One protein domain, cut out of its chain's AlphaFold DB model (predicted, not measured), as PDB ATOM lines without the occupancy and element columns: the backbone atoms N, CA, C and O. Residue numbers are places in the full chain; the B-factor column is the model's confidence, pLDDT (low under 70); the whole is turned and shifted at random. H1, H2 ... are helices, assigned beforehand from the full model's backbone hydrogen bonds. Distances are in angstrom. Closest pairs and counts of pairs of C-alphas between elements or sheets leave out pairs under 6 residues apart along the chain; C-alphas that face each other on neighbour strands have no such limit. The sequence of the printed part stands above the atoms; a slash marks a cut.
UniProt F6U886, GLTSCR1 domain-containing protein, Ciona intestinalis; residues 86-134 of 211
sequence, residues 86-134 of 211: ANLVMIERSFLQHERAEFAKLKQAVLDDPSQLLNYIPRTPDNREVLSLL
ATOM      1  N   ALA A  86      46.008  -0.569  47.382       91.56
ATOM      2  CA  ALA A  86      47.184  -0.559  48.247       91.56
ATOM      3  C   ALA A  86      47.019   0.443  49.408       91.56
ATOM      4  O   ALA A  86      47.436   0.150  50.526       91.56
ATOM      5  N   ASN A  87      46.352   1.579  49.164       89.56
ATOM      6  CA  ASN A  87      46.009   2.552  50.200       89.56
ATOM      7  C   ASN A  87      45.055   1.955  51.252       89.56
ATOM      8  O   ASN A  87      45.357   1.995  52.441       89.56
ATOM      9  N   LEU A  88      43.966   1.317  50.821       93.00
ATOM     10  CA  LEU A  88      42.979   0.724  51.722       93.00
ATOM     11  C   LEU A  88      43.565  -0.450  52.523       93.00
ATOM     12  O   LEU A  88      43.384  -0.504  53.734       93.00
ATOM     13  N   VAL A  89      44.362  -1.319  51.892       95.19
ATOM     14  CA  VAL A  89      45.101  -2.390  52.585       95.19
ATOM     15  C   VAL A  89      46.071  -1.812  53.621       95.19
ATOM     16  O   VAL A  89      46.242  -2.377  54.701       95.19
ATOM     17  N   MET A  90      46.738  -0.697  53.314       97.25
ATOM     18  CA  MET A  90      47.642  -0.029  54.253       97.25
ATOM     19  C   MET A  90      46.884   0.561  55.446       97.25
ATOM     20  O   MET A  90      47.335   0.406  56.583       97.25
ATOM     21  N   ILE A  91      45.730   1.187  55.203       96.94
ATOM     22  CA  ILE A  91      44.851   1.718  56.252       96.94
ATOM     23  C   ILE A  91      44.341   0.577  57.134       96.94
ATOM     24  O   ILE A  91      44.489   0.644  58.350       96.94
ATOM     25  N   GLU A  92      43.829  -0.500  56.540       96.50
ATOM     26  CA  GLU A  92      43.333  -1.676  57.260       96.50
ATOM     27  C   GLU A  92      44.421  -2.281  58.156       96.50
ATOM     28  O   GLU A  92      44.208  -2.520  59.345       96.50
ATOM     29  N   ARG A  93      45.633  -2.462  57.619       97.00
ATOM     30  CA  ARG A  93      46.777  -2.960  58.396       97.00
ATOM     31  C   ARG A  93      47.142  -2.026  59.545       97.00
ATOM     32  O   ARG A  93      47.403  -2.514  60.643       97.00
ATOM     33  N   SER A  94      47.155  -0.716  59.305       97.06
ATOM     34  CA  SER A  94      47.479   0.284  60.330       97.06
ATOM     35  C   SER A  94      46.424   0.301  61.440       97.06
ATOM     36  O   SER A  94      46.776   0.309  62.618       97.06
ATOM     37  N   PHE A  95      45.142   0.211  61.077       98.19
ATOM     38  CA  PHE A  95      44.030   0.118  62.021       98.19
ATOM     39  C   PHE A  95      44.137  -1.138  62.889       98.19
ATOM     40  O   PHE A  95      44.154  -1.045  64.114       98.19
ATOM     41  N   LEU A  96      44.311  -2.311  62.270       97.88
ATOM     42  CA  LEU A  96      44.442  -3.573  63.000       97.88
ATOM     43  C   LEU A  96      45.652  -3.577  63.938       97.88
ATOM     44  O   LEU A  96      45.584  -4.122  65.037       97.88
ATOM     45  N   GLN A  97      46.776  -2.994  63.523       98.00
ATOM     46  CA  GLN A  97      47.951  -2.869  64.385       98.00
ATOM     47  C   GLN A  97      47.679  -1.958  65.579       98.00
ATOM     48  O   GLN A  97      48.027  -2.324  66.704       98.00
ATOM     49  N   HIS A  98      47.039  -0.813  65.343       97.88
ATOM     50  CA  HIS A  98      46.664   0.119  66.396       97.88
ATOM     51  C   HIS A  98      45.706  -0.532  67.399       97.88
ATOM     52  O   HIS A  98      45.996  -0.550  68.591       97.88
ATOM     53  N   GLU A  99      44.631  -1.166  66.930       97.69
ATOM     54  CA  GLU A  99      43.681  -1.860  67.804       97.69
ATOM     55  C   GLU A  99      44.334  -2.987  68.595       97.69
ATOM     56  O   GLU A  99      44.082  -3.135  69.787       97.69
ATOM     57  N   ARG A 100      45.217  -3.776  67.973       97.56
ATOM     58  CA  ARG A 100      45.936  -4.841  68.687       97.56
ATOM     59  C   ARG A 100      46.866  -4.282  69.757       97.56
ATOM     60  O   ARG A 100      46.991  -4.900  70.813       97.56
ATOM     61  N   ALA A 101      47.513  -3.150  69.497       97.50
ATOM     62  CA  ALA A 101      48.359  -2.481  70.476       97.50
ATOM     63  C   ALA A 101      47.529  -1.918  71.640       97.50
ATOM     64  O   ALA A 101      47.863  -2.173  72.797       97.50
ATOM     65  N   GLU A 102      46.425  -1.229  71.350       95.94
ATOM     66  CA  GLU A 102      45.509  -0.702  72.367       95.94
ATOM     67  C   GLU A 102      44.866  -1.822  73.185       95.94
ATOM     68  O   GLU A 102      44.858  -1.774  74.414       95.94
ATOM     69  N   PHE A 103      44.437  -2.900  72.534       95.00
ATOM     70  CA  PHE A 103      43.921  -4.077  73.218       95.00
ATOM     71  C   PHE A 103      44.976  -4.729  74.117       95.00
ATOM     72  O   PHE A 103      44.662  -5.148  75.228       95.00
ATOM     73  N   ALA A 104      46.236  -4.815  73.677       96.12
ATOM     74  CA  ALA A 104      47.313  -5.353  74.503       96.12
ATOM     75  C   ALA A 104      47.569  -4.486  75.746       96.12
ATOM     76  O   ALA A 104      47.735  -5.032  76.837       96.12
ATOM     77  N   LYS A 105      47.544  -3.154  75.601       93.94
ATOM     78  CA  LYS A 105      47.636  -2.218  76.732       93.94
ATOM     79  C   LYS A 105      46.459  -2.384  77.686       93.94
ATOM     80  O   LYS A 105      46.676  -2.519  78.885       93.94
ATOM     81  N   LEU A 106      45.237  -2.437  77.159       91.94
ATOM     82  CA  LEU A 106      44.033  -2.640  77.959       91.94
ATOM     83  C   LEU A 106      44.087  -3.971  78.713       91.94
ATOM     84  O   LEU A 106      43.817  -4.034  79.908       91.94
ATOM     85  N   LYS A 107      44.496  -5.040  78.031       93.25
ATOM     86  CA  LYS A 107      44.683  -6.345  78.655       93.25
ATOM     87  C   LYS A 107      45.694  -6.272  79.798       93.25
ATOM     88  O   LYS A 107      45.436  -6.855  80.844       93.25
ATOM     89  N   GLN A 108      46.813  -5.571  79.617       94.19
ATOM     90  CA  GLN A 108      47.798  -5.382  80.683       94.19
ATOM     91  C   GLN A 108      47.211  -4.582  81.853       94.19
ATOM     92  O   GLN A 108      47.313  -5.022  82.989       94.19
ATOM     93  N   ALA A 109      46.509  -3.483  81.575       90.38
ATOM     94  CA  ALA A 109      45.864  -2.654  82.592       90.38
ATOM     95  C   ALA A 109      44.839  -3.439  83.433       90.38
ATOM     96  O   ALA A 109      44.777  -3.274  84.647       90.38
ATOM     97  N   VAL A 110      44.080  -4.342  82.803       91.81
ATOM     98  CA  VAL A 110      43.149  -5.253  83.487       91.81
ATOM     99  C   VAL A 110      43.871  -6.323  84.308       91.81
ATOM    100  O   VAL A 110      43.375  -6.730  85.356       91.81
ATOM    101  N   LEU A 111      45.018  -6.822  83.837       92.38
ATOM    102  CA  LEU A 111      45.833  -7.756  84.617       92.38
ATOM    103  C   LEU A 111      46.427  -7.076  85.856       92.38
ATOM    104  O   LEU A 111      46.491  -7.708  86.909       92.38
ATOM    105  N   ASP A 112      46.829  -5.811  85.726       93.44
ATOM    106  CA  ASP A 112      47.370  -5.006  86.822       93.44
ATOM    107  C   ASP A 112      46.267  -4.614  87.824       93.44
ATOM    108  O   ASP A 112      46.482  -4.668  89.035       93.44
ATOM    109  N   ASP A 113      45.073  -4.269  87.329       90.94
ATOM    110  CA  ASP A 113      43.885  -3.970  88.129       90.94
ATOM    111  C   ASP A 113      42.601  -4.533  87.480       90.94
ATOM    112  O   ASP A 113      42.042  -3.940  86.547       90.94
ATOM    113  N   PRO A 114      42.058  -5.644  88.014       87.31
ATOM    114  CA  PRO A 114      40.834  -6.254  87.502       87.31
ATOM    115  C   PRO A 114      39.600  -5.348  87.577       87.31
ATOM    116  O   PRO A 114      38.637  -5.568  86.838       87.31
ATOM    117  N   SER A 115      39.599  -4.330  88.450       85.69
ATOM    118  CA  SER A 115      38.465  -3.412  88.598       85.69
ATOM    119  C   SER A 115      38.276  -2.509  87.374       85.69
ATOM    120  O   SER A 115      37.158  -2.058  87.111       85.69
ATOM    121  N   GLN A 116      39.310  -2.352  86.535       85.31
ATOM    122  CA  GLN A 116      39.220  -1.617  85.272       85.31
ATOM    123  C   GLN A 116      38.207  -2.217  84.290       85.31
ATOM    124  O   GLN A 116      37.629  -1.483  83.486       85.31
ATOM    125  N   LEU A 117      37.905  -3.520  84.385       85.44
ATOM    126  CA  LEU A 117      36.859  -4.156  83.574       85.44
ATOM    127  C   LEU A 117      35.483  -3.512  83.775       85.44
ATOM    128  O   LEU A 117      34.684  -3.463  82.841       85.44
ATOM    129  N   LEU A 118      35.214  -2.958  84.962       86.69
ATOM    130  CA  LEU A 118      33.944  -2.306  85.288       86.69
ATOM    131  C   LEU A 118      33.701  -1.020  84.486       86.69
ATOM    132  O   LEU A 118      32.579  -0.510  84.485       86.69
ATOM    133  N   ASN A 119      34.724  -0.482  83.816       85.81
ATOM    134  CA  ASN A 119      34.597   0.674  82.927       85.81
ATOM    135  C   ASN A 119      34.083   0.302  81.531       85.81
ATOM    136  O   ASN A 119      33.535   1.159  80.849       85.81
ATOM    137  N   TYR A 120      34.207  -0.968  81.136       84.75
ATOM    138  CA  TYR A 120      33.824  -1.454  79.805       84.75
ATOM    139  C   TYR A 120      32.487  -2.206  79.796       84.75
ATOM    140  O   TYR A 120      31.998  -2.579  78.731       84.75
ATOM    141  N   ILE A 121      31.873  -2.428  80.964       86.56
ATOM    142  CA  ILE A 121      30.544  -3.041  81.068       86.56
ATOM    143  C   ILE A 121      29.479  -1.940  80.920       86.56
ATOM    144  O   ILE A 121      29.411  -1.047  81.772       86.56
ATOM    145  N   PRO A 122      28.616  -1.992  79.889       84.25
ATOM    146  CA  PRO A 122      27.534  -1.028  79.740       84.25
ATOM    147  C   PRO A 122      26.534  -1.157  80.897       84.25
ATOM    148  O   PRO A 122      26.134  -2.262  81.280       84.25
ATOM    149  N   ARG A 123      26.116  -0.016  81.457       84.56
ATOM    150  CA  ARG A 123      25.103   0.021  82.521       84.56
ATOM    151  C   ARG A 123      23.724  -0.271  81.928       84.56
ATOM    152  O   ARG A 123      23.185   0.531  81.172       84.56
ATOM    153  N   THR A 124      23.149  -1.401  82.309       87.50
ATOM    154  CA  THR A 124      21.774  -1.819  82.030       87.50
ATOM    155  C   THR A 124      20.950  -1.741  83.322       87.50
ATOM    156  O   THR A 124      21.525  -1.724  84.413       87.50
ATOM    157  N   PRO A 125      19.607  -1.674  83.258       86.38
ATOM    158  CA  PRO A 125      18.773  -1.662  84.465       86.38
ATOM    159  C   PRO A 125      19.033  -2.872  85.377       86.38
ATOM    160  O   PRO A 125      19.053  -2.712  86.593       86.38
ATOM    161  N   ASP A 126      19.334  -4.036  84.797       87.94
ATOM    162  CA  ASP A 126      19.548  -5.286  85.534       87.94
ATOM    163  C   ASP A 126      20.904  -5.350  86.258       87.94
ATOM    164  O   ASP A 126      21.040  -6.047  87.262       87.94
ATOM    165  N   ASN A 127      21.928  -4.637  85.767       85.44
ATOM    166  CA  ASN A 127      23.286  -4.680  86.327       85.44
ATOM    167  C   ASN A 127      23.692  -3.393  87.072       85.44
ATOM    168  O   ASN A 127      24.777  -3.336  87.654       85.44
ATOM    169  N   ARG A 128      22.833  -2.362  87.084       84.00
ATOM    170  CA  ARG A 128      23.149  -1.022  87.604       84.00
ATOM    171  C   ARG A 128      23.553  -1.024  89.075       84.00
ATOM    172  O   ARG A 128      24.548  -0.391  89.428       84.00
ATOM    173  N   GLU A 129      22.790  -1.704  89.926       84.38
ATOM    174  CA  GLU A 129      23.064  -1.762  91.369       84.38
ATOM    175  C   GLU A 129      24.356  -2.534  91.648       84.38
ATOM    176  O   GLU A 129      25.227  -2.059  92.376       84.38
ATOM    177  N   VAL A 130      24.538  -3.672  90.973       85.38
ATOM    178  CA  VAL A 130      25.720  -4.530  91.118       85.38
ATOM    179  C   VAL A 130      26.995  -3.799  90.690       85.38
ATOM    180  O   VAL A 130      27.976  -3.800  91.429       85.38
ATOM    181  N   LEU A 131      26.984  -3.113  89.541       83.31
ATOM    182  CA  LEU A 131      28.129  -2.327  89.070       83.31
ATOM    183  C   LEU A 131      28.440  -1.126  89.976       83.31
ATOM    184  O   LEU A 131      29.603  -0.748  90.101       83.31
ATOM    185  N   SER A 132      27.424  -0.531  90.611       83.44
ATOM    186  CA  SER A 132      27.606   0.596  91.539       83.44
ATOM    187  C   SER A 132      28.241   0.143  92.857       83.44
ATOM    188  O   SER A 132      29.116   0.824  93.382       83.44
ATOM    189  N   LEU A 133      27.871  -1.043  93.347       84.38
ATOM    190  CA  LEU A 133      28.497  -1.660  94.518       84.38
ATOM    191  C   LEU A 133      29.943  -2.087  94.233       84.38
ATOM    192  O   LEU A 133      30.830  -1.821  95.041       84.38
ATOM    193  N   LEU A 134      30.195  -2.705  93.074       82.38
ATOM    194  CA  LEU A 134      31.534  -3.157  92.677       82.38
ATOM    195  C   LEU A 134      32.510  -1.999  92.410       82.38
ATOM    196  O   LEU A 134      33.706  -2.165  92.628       82.38
TER     197      LEU A 134
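Overview. This is residues 86 to 134 of the 211 residues of the protein "GLTSCR1 domain-containing protein" of Ciona intestinalis (UniProt F6U886). One long straight helix, H1, makes an arm, and after its last residue, 112, the backbone turns a corner into a small, loosely formed hook of two short helices, H2 and H3, with the loop of residues 120 to 127 between them. H2 folds back from the end of H1 at a steep angle, the loop swings away from H1, and H3 returns toward H2, while residues 86 to 105 of H1 stick out free. The printed part has 49 residues with three named helices, in the order H1, H2, H3, and no named strand; its class is all helix. It is extended, with a radius of gyration of the C-alphas of 16.1 A, and flat, its C-alphas spanning 49 by 26 by 8 A.

Along the chain. H1 is residues 86 to 112 and measures 38.8 A from first to last C-alpha. It begins at C-alpha 86, at (47.184, -0.559, 48.247), and ends at C-alpha 112, at (47.370, -5.006, 86.822). After Asp 113 comes H2, residues 114 to 119, 10.4 A from first to last C-alpha. Residues 120 to 127 lead to H3, residues 128 to 134, 10.0 A long in the same measure, which ends at C-alpha 134, at (31.534, -3.157, 92.677).

Arrangement. H1 and H2 only just touch, with 3 pairs of C-alphas within 8 A, and they touch only at the corner by their link. H1 touches H2 with residues 109 to 110 alone, and the closest C-alphas are those of Val 110 and Gln 116, 5.6 A apart. The lines of H1 and H2 stand at a steep tilt of 54 degrees, and the two run opposite ways. H2 and H3 are close but not clearly touching, with the C-alphas of Leu 118 and Leu 131 the closest at 6.9 A. Their lines stand at a shallow tilt of 28 degrees, opposite ways. H1 and H3 are apart. In H1 and H3 every O i to N i+4 pair is within hydrogen-bond range; in H2 it is 0 of 2, while 3 of 3 O i to N i+3 pairs are within range.

Size, cuts and confidence. The two C-alphas farthest apart are those of Ala 86 and Leu 133, 49.9 A. The printed part has no cut. The link from H1 to H2 is tight, with 1 residue, and that from H2 to H3 is short, with 8 residues. Residues 124 to 130, of which 128 to 130 belong to H3, stand free, as do residues 86 to 105 of H1. The mean pLDDT of the printed part is 90.8, with 95 for H1, 86 for H2 and 84 for H3; no printed residue is under 70.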